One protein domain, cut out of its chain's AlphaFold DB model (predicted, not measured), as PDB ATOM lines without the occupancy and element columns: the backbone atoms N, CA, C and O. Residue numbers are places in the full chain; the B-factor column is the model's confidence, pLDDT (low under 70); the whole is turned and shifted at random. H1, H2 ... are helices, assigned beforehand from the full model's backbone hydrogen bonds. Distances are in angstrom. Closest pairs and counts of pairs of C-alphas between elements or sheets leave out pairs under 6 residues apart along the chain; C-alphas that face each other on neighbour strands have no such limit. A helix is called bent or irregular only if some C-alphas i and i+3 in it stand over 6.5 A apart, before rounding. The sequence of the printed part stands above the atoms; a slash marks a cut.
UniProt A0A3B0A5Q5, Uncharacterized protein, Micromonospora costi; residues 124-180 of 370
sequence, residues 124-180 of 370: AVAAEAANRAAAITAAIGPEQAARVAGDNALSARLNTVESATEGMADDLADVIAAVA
ATOM      1  N   ALA A 124     -20.345  -8.412  34.392       85.12
ATOM      2  CA  ALA A 124     -19.099  -8.708  35.097       85.12
ATOM      3  C   ALA A 124     -17.859  -8.486  34.211       85.12
ATOM      4  O   ALA A 124     -16.876  -7.892  34.661       85.12
ATOM      5  N   VAL A 125     -17.911  -8.909  32.943       88.56
ATOM      6  CA  VAL A 125     -16.826  -8.697  31.969       88.56
ATOM      7  C   VAL A 125     -16.629  -7.208  31.686       88.56
ATOM      8  O   VAL A 125     -15.492  -6.731  31.704       88.56
ATOM      9  N   ALA A 126     -17.712  -6.451  31.486       82.94
ATOM     10  CA  ALA A 126     -17.645  -5.005  31.277       82.94
ATOM     11  C   ALA A 126     -17.047  -4.270  32.493       82.94
ATOM     12  O   ALA A 126     -16.199  -3.388  32.333       82.94
ATOM     13  N   ALA A 127     -17.434  -4.664  33.711       87.50
ATOM     14  CA  ALA A 127     -16.892  -4.097  34.944       87.50
ATOM     15  C   ALA A 127     -15.388  -4.385  35.106       87.50
ATOM     16  O   ALA A 127     -14.614  -3.480  35.423       87.50
ATOM     17  N   GLU A 128     -14.947  -5.618  34.842       90.81
ATOM     18  CA  GLU A 128     -13.526  -5.985  34.886       90.81
ATOM     19  C   GLU A 128     -12.707  -5.235  33.821       90.81
ATOM     20  O   GLU A 128     -11.617  -4.737  34.114       90.81
ATOM     21  N   ALA A 129     -13.235  -5.082  32.602       83.62
ATOM     22  CA  ALA A 129     -12.587  -4.307  31.544       83.62
ATOM     23  C   ALA A 129     -12.404  -2.832  31.944       83.62
ATOM     24  O   ALA A 129     -11.312  -2.277  31.788       83.62
ATOM     25  N   ALA A 130     -13.434  -2.213  32.533       84.19
ATOM     26  CA  ALA A 130     -13.363  -0.846  33.044       84.19
ATOM     27  C   ALA A 130     -12.334  -0.706  34.182       84.19
ATOM     28  O   ALA A 130     -11.530   0.231  34.181       84.19
ATOM     29  N   ASN A 131     -12.296  -1.666  35.114       88.06
ATOM     30  CA  ASN A 131     -11.318  -1.688  36.204       88.06
ATOM     31  C   ASN A 131      -9.879  -1.801  35.681       88.06
ATOM     32  O   ASN A 131      -8.991  -1.081  36.147       88.06
ATOM     33  N   ARG A 132      -9.637  -2.654  34.678       89.12
ATOM     34  CA  ARG A 132      -8.317  -2.778  34.039       89.12
ATOM     35  C   ARG A 132      -7.907  -1.505  33.312       89.12
ATOM     36  O   ARG A 132      -6.762  -1.079  33.456       89.12
ATOM     37  N   ALA A 133      -8.822  -0.869  32.581       79.44
ATOM     38  CA  ALA A 133      -8.552   0.397  31.902       79.44
ATOM     39  C   ALA A 133      -8.175   1.511  32.898       79.44
ATOM     40  O   ALA A 133      -7.203   2.244  32.684       79.44
ATOM     41  N   ALA A 134      -8.882   1.593  34.031       81.00
ATOM     42  CA  ALA A 134      -8.562   2.526  35.108       81.00
ATOM     43  C   ALA A 134      -7.188   2.237  35.743       81.00
ATOM     44  O   ALA A 134      -6.396   3.160  35.934       81.00
ATOM     45  N   ALA A 135      -6.871   0.965  36.011       83.31
ATOM     46  CA  ALA A 135      -5.576   0.559  36.559       83.31
ATOM     47  C   ALA A 135      -4.410   0.886  35.609       83.31
ATOM     48  O   ALA A 135      -3.384   1.402  36.054       83.31
ATOM     49  N   ILE A 136      -4.575   0.651  34.301       82.31
ATOM     50  CA  ILE A 136      -3.585   1.020  33.278       82.31
ATOM     51  C   ILE A 136      -3.387   2.540  33.252       82.31
ATOM     52  O   ILE A 136      -2.252   3.012  33.267       82.31
ATOM     53  N   THR A 137      -4.476   3.311  33.279       80.00
ATOM     54  CA  THR A 137      -4.423   4.783  33.274       80.00
ATOM     55  C   THR A 137      -3.687   5.323  34.502       80.00
ATOM     56  O   THR A 137      -2.837   6.204  34.383       80.00
ATOM     57  N   ALA A 138      -3.962   4.758  35.680       80.25
ATOM     58  CA  ALA A 138      -3.279   5.119  36.919       80.25
ATOM     59  C   ALA A 138      -1.784   4.750  36.898       80.25
ATOM     60  O   ALA A 138      -0.961   5.517  37.394       80.25
ATOM     61  N   ALA A 139      -1.425   3.607  36.303       80.06
ATOM     62  CA  ALA A 139      -0.043   3.135  36.220       80.06
ATOM     63  C   ALA A 139       0.828   3.944  35.245       80.06
ATOM     64  O   ALA A 139       2.034   4.049  35.458       80.06
ATOM     65  N   ILE A 140       0.242   4.514  34.187       80.50
ATOM     66  CA  ILE A 140       0.985   5.295  33.185       80.50
ATOM     67  C   ILE A 140       1.434   6.652  33.750       80.50
ATOM     68  O   ILE A 140       2.483   7.142  33.356       80.50
ATOM     69  N   GLY A 141       0.710   7.248  34.701       77.12
ATOM     70  CA  GLY A 141       1.076   8.533  35.305       77.12
ATOM     71  C   GLY A 141       1.084   9.731  34.323       77.12
ATOM     72  O   GLY A 141       1.218   9.582  33.105       77.12
ATOM     73  N   PRO A 142       0.951  10.974  34.822       67.75
ATOM     74  CA  PRO A 142       0.848  12.162  33.965       67.75
ATOM     75  C   PRO A 142       2.143  12.485  33.196       67.75
ATOM     76  O   PRO A 142       2.098  13.066  32.114       67.75
ATOM     77  N   GLU A 143       3.303  12.078  33.717       60.06
ATOM     78  CA  GLU A 143       4.617  12.384  33.135       60.06
ATOM     79  C   GLU A 143       4.972  11.469  31.947       60.06
ATOM     80  O   GLU A 143       5.619  11.888  30.986       60.06
ATOM     81  N   GLN A 144       4.485  10.225  31.960       60.84
ATOM     82  CA  GLN A 144       4.647   9.278  30.859       60.84
ATOM     83  C   GLN A 144       3.608   9.540  29.761       60.84
ATOM     84  O   GLN A 144       3.971   9.502  28.590       60.84
ATOM     85  N   ALA A 145       2.378   9.947  30.106       56.75
ATOM     86  CA  ALA A 145       1.362  10.397  29.143       56.75
ATOM     87  C   ALA A 145       1.837  11.570  28.252       56.75
ATOM     88  O   ALA A 145       1.535  11.608  27.059       56.75
ATOM     89  N   ALA A 146       2.653  12.486  28.791       58.81
ATOM     90  CA  ALA A 146       3.253  13.583  28.023       58.81
ATOM     91  C   ALA A 146       4.382  13.129  27.073       58.81
ATOM     92  O   ALA A 146       4.560  13.715  26.008       58.81
ATOM     93  N   ARG A 147       5.130  12.069  27.420       57.25
ATOM     94  CA  ARG A 147       6.139  11.457  26.529       57.25
ATOM     95  C   ARG A 147       5.497  10.628  25.417       57.25
ATOM     96  O   ARG A 147       5.958  10.650  24.285       57.25
ATOM     97  N   VAL A 148       4.397   9.956  25.741       53.66
ATOM     98  CA  VAL A 148       3.566   9.158  24.835       53.66
ATOM     99  C   VAL A 148       2.987   9.982  23.677       53.66
ATOM    100  O   VAL A 148       2.947   9.494  22.552       53.66
ATOM    101  N   ALA A 149       2.616  11.243  23.911       55.84
ATOM    102  CA  ALA A 149       2.093  12.133  22.870       55.84
ATOM    103  C   ALA A 149       3.113  12.488  21.763       55.84
ATOM    104  O   ALA A 149       2.719  13.007  20.722       55.84
ATOM    105  N   GLY A 150       4.410  12.222  21.970       55.62
ATOM    106  CA  GLY A 150       5.464  12.454  20.977       55.62
ATOM    107  C   GLY A 150       6.035  11.188  20.332       55.62
ATOM    108  O   GLY A 150       6.862  11.303  19.430       55.62
ATOM    109  N   ASP A 151       5.638   9.994  20.783       58.81
ATOM    110  CA  ASP A 151       6.349   8.753  20.469       58.81
ATOM    111  C   ASP A 151       5.515   7.840  19.551       58.81
ATOM    112  O   ASP A 151       4.634   7.096  19.987       58.81
ATOM    113  N   ASN A 152       5.809   7.888  18.246       62.97
ATOM    114  CA  ASN A 152       5.119   7.141  17.178       62.97
ATOM    115  C   ASN A 152       5.032   5.622  17.436       62.97
ATOM    116  O   ASN A 152       4.131   4.949  16.931       62.97
ATOM    117  N   ALA A 153       5.951   5.072  18.235       64.44
ATOM    118  CA  ALA A 153       5.945   3.666  18.624       64.44
ATOM    119  C   ALA A 153       4.748   3.299  19.515       64.44
ATOM    120  O   ALA A 153       4.270   2.165  19.457       64.44
ATOM    121  N   LEU A 154       4.228   4.234  20.320       64.44
ATOM    122  CA  LEU A 154       3.051   3.956  21.131       64.44
ATOM    123  C   LEU A 154       1.757   4.071  20.331       64.44
ATOM    124  O   LEU A 154       0.901   3.216  20.518       64.44
ATOM    125  N   SER A 155       1.626   5.021  19.399       71.31
ATOM    126  CA  SER A 155       0.480   5.035  18.472       71.31
ATOM    127  C   SER A 155       0.362   3.714  17.708       71.31
ATOM    128  O   SER A 155      -0.730   3.173  17.587       71.31
ATOM    129  N   ALA A 156       1.485   3.117  17.289       72.19
ATOM    130  CA  ALA A 156       1.478   1.795  16.661       72.19
ATOM    131  C   ALA A 156       1.006   0.675  17.612       72.19
ATOM    132  O   ALA A 156       0.246  -0.208  17.210       72.19
ATOM    133  N   ARG A 157       1.415   0.712  18.887       76.19
ATOM    134  CA  ARG A 157       0.943  -0.246  19.903       76.19
ATOM    135  C   ARG A 157      -0.532  -0.032  20.250       76.19
ATOM    136  O   ARG A 157      -1.224  -1.021  20.453       76.19
ATOM    137  N   LEU A 158      -1.010   1.213  20.276       78.50
ATOM    138  CA  LEU A 158      -2.413   1.545  20.526       78.50
ATOM    139  C   LEU A 158      -3.303   1.010  19.402       78.50
ATOM    140  O   LEU A 158      -4.244   0.284  19.693       78.50
ATOM    141  N   ASN A 159      -2.923   1.243  18.141       73.75
ATOM    142  CA  ASN A 159      -3.633   0.695  16.982       73.75
ATOM    143  C   ASN A 159      -3.656  -0.841  17.008       73.75
ATOM    144  O   ASN A 159      -4.649  -1.454  16.646       73.75
ATOM    145  N   THR A 160      -2.576  -1.479  17.477       80.56
ATOM    146  CA  THR A 160      -2.525  -2.945  17.615       80.56
ATOM    147  C   THR A 160      -3.502  -3.452  18.679       80.56
ATOM    148  O   THR A 160      -4.125  -4.493  18.491       80.56
ATOM    149  N   VAL A 161      -3.639  -2.732  19.798       79.44
ATOM    150  CA  VAL A 161      -4.624  -3.066  20.833       79.44
ATOM    151  C   VAL A 161      -6.032  -2.842  20.298       79.44
ATOM    152  O   VAL A 161      -6.849  -3.740  20.425       79.44
ATOM    153  N   GLU A 162      -6.294  -1.711  19.642       81.81
ATOM    154  CA  GLU A 162      -7.595  -1.381  19.054       81.81
ATOM    155  C   GLU A 162      -8.059  -2.474  18.077       81.81
ATOM    156  O   GLU A 162      -9.115  -3.059  18.301       81.81
ATOM    157  N   SER A 163      -7.202  -2.890  17.134       77.81
ATOM    158  CA  SER A 163      -7.487  -4.004  16.215       77.81
ATOM    159  C   SER A 163      -7.696  -5.352  16.917       77.81
ATOM    160  O   SER A 163      -8.492  -6.169  16.461       77.81
ATOM    161  N   ALA A 164      -7.002  -5.613  18.030       78.25
ATOM    162  CA  ALA A 164      -7.236  -6.819  18.823       78.25
ATOM    163  C   ALA A 164      -8.599  -6.771  19.538       78.25
ATOM    164  O   ALA A 164      -9.283  -7.789  19.613       78.25
ATOM    165  N   THR A 165      -9.014  -5.598  20.024       79.00
ATOM    166  CA  THR A 165     -10.346  -5.397  20.618       79.00
ATOM    167  C   THR A 165     -11.464  -5.546  19.591       79.00
ATOM    168  O   THR A 165     -12.486  -6.142  19.915       79.00
ATOM    169  N   GLU A 166     -11.270  -5.057  18.363       81.75
ATOM    170  CA  GLU A 166     -12.214  -5.260  17.254       81.75
ATOM    171  C   GLU A 166     -12.351  -6.748  16.909       81.75
ATOM    172  O   GLU A 166     -13.466  -7.256  16.847       81.75
ATOM    173  N   GLY A 167     -11.236  -7.485  16.815       82.38
ATOM    174  CA  GLY A 167     -11.272  -8.936  16.601       82.38
ATOM    175  C   GLY A 167     -11.988  -9.696  17.724       82.38
ATOM    176  O   GLY A 167     -12.776 -10.595  17.458       82.38
ATOM    177  N   MET A 168     -11.789  -9.294  18.984       83.12
ATOM    178  CA  MET A 168     -12.515  -9.883  20.117       83.12
ATOM    179  C   MET A 168     -14.014  -9.555  20.102       83.12
ATOM    180  O   MET A 168     -14.810 -10.357  20.590       83.12
ATOM    181  N   ALA A 169     -14.409  -8.388  19.586       74.62
ATOM    182  CA  ALA A 169     -15.813  -8.015  19.441       74.62
ATOM    183  C   ALA A 169     -16.501  -8.830  18.335       74.62
ATOM    184  O   ALA A 169     -17.624  -9.285  18.547       74.62
ATOM    185  N   ASP A 170     -15.814  -9.074  17.216       75.81
ATOM    186  CA  ASP A 170     -16.287  -9.960  16.146       75.81
ATOM    187  C   ASP A 170     -16.400 -11.414  16.635       75.81
ATOM    188  O   ASP A 170     -17.451 -12.035  16.478       75.81
ATOM    189  N   ASP A 171     -15.382 -11.926  17.337       76.38
ATOM    190  CA  ASP A 171     -15.422 -13.265  17.942       76.38
ATOM    191  C   ASP A 171     -16.584 -13.396  18.947       76.38
ATOM    192  O   ASP A 171     -17.273 -14.419  19.001       76.38
ATOM    193  N   LEU A 172     -16.840 -12.356  19.751       76.06
ATOM    194  CA  LEU A 172     -17.953 -12.344  20.699       76.06
ATOM    195  C   LEU A 172     -19.310 -12.276  19.983       76.06
ATOM    196  O   LEU A 172     -20.252 -12.941  20.416       76.06
ATOM    197  N   ALA A 173     -19.420 -11.517  18.891       71.75
ATOM    198  CA  ALA A 173     -20.623 -11.468  18.065       71.75
ATOM    199  C   ALA A 173     -20.927 -12.837  17.434       71.75
ATOM    200  O   ALA A 173     -22.082 -13.272  17.452       71.75
ATOM    201  N   ASP A 174     -19.901 -13.555  16.974       71.12
ATOM    202  CA  ASP A 174     -20.023 -14.921  16.461       71.12
ATOM    203  C   ASP A 174     -20.464 -15.908  17.551       71.12
ATOM    204  O   ASP A 174     -21.341 -16.748  17.320       71.12
ATOM    205  N   VAL A 175     -19.929 -15.783  18.771       73.31
ATOM    206  CA  VAL A 175     -20.362 -16.595  19.920       73.31
ATOM    207  C   VAL A 175     -21.815 -16.296  20.292       73.31
ATOM    208  O   VAL A 175     -22.594 -17.229  20.474       73.31
ATOM    209  N   ILE A 176     -22.219 -15.025  20.359       72.06
ATOM    210  CA  ILE A 176     -23.610 -14.635  20.640       72.06
ATOM    211  C   ILE A 176     -24.546 -15.181  19.555       72.06
ATOM    212  O   ILE A 176     -25.587 -15.751  19.877       72.06
ATOM    213  N   ALA A 177     -24.167 -15.087  18.278       69.44
ATOM    214  CA  ALA A 177     -24.941 -15.645  17.173       69.44
ATOM    215  C   ALA A 177     -25.047 -17.179  17.246       69.44
ATOM    216  O   ALA A 177     -26.100 -17.740  16.931       69.44
ATOM    217  N   ALA A 178     -23.991 -17.864  17.691       64.25
ATOM    218  CA  ALA A 178     -23.987 -19.310  17.889       64.25
ATOM    219  C   ALA A 178     -24.854 -19.746  19.084       64.25
ATOM    220  O   ALA A 178     -25.540 -20.764  18.989       64.25
ATOM    221  N   VAL A 179     -24.859 -18.981  20.181       67.06
ATOM    222  CA  VAL A 179     -25.650 -19.260  21.396       67.06
ATOM    223  C   VAL A 179     -27.128 -18.885  21.217       67.06
ATOM    224  O   VAL A 179     -27.998 -19.563  21.756       67.06
ATOM    225  N   ALA A 180     -27.434 -17.864  20.413       65.56
ATOM    226  CA  ALA A 180     -28.802 -17.465  20.076       65.56
ATOM    227  C   ALA A 180     -29.504 -18.429  19.099       65.56
ATOM    228  O   ALA A 180     -30.714 -18.329  18.885       65.56
TER     229      ALA A 180
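AT A GLANCE: This is residues 124 to 180 of the 370 residues of an uncharacterized protein of Micromonospora costi (UniProt A0A3B0A5Q5). The longest helix, H2, makes one side of a flat, open U, and the part of H1 before its kink near residue 142 makes the other side. The part of H1 after this kink makes the base of the U, and the space between the two sides is empty. The printed part has 57 residues, with two named helices in the order H1, H2 and no named strand; the class is all helix. It is only just loose, close to extended, with a radius of gyration of the C-alphas of 15.1 A and spans of 47 by 24 by 8 A.

HOW THE PARTS SIT: H2, residues 152 to 179, and H1, residues 124 to 148, are close but not clearly touching, with 1 pair of C-alphas within 8 A. Their closest C-alphas, those of Val 148 and Leu 154, are 6.4 A apart. Their centres are 17.6 A apart. Their lines stand at a shallow tilt of 8 degrees, and they run opposite ways. H1 has a kink of 88 degrees near residue 142. H1 is irregular: C-alphas 139 and 142 are 9.3 A apart, and its line is a rough one. Residues 124 to 136, which belong to H1, stand free, as do residues 149 to 180, of which 152 to 179 belong to H2. In H2 every O i to N i+4 pair is within hydrogen-bond range; in H1 16 of 21 are.

IN THESE COORDINATES: H2 measures 40.8 A from C-alpha 152 at (5.119, 7.141, 17.178) to C-alpha 179 at (-25.650, -19.260, 21.396). H1 begins with C-alpha 124 at (-19.099, -8.708, 35.097) and measures 30.6 A from first to last C-alpha.

THE WHOLE: The two C-alphas farthest apart, those of Glu 143 and Ala 180, are 46.7 A apart. The printed part has no cut, and the link from H1 to H2 is tight, with 3 residues. The mean pLDDT of the printed part is 74.3; residues 142 to 154 and 177 to 180 are under 70.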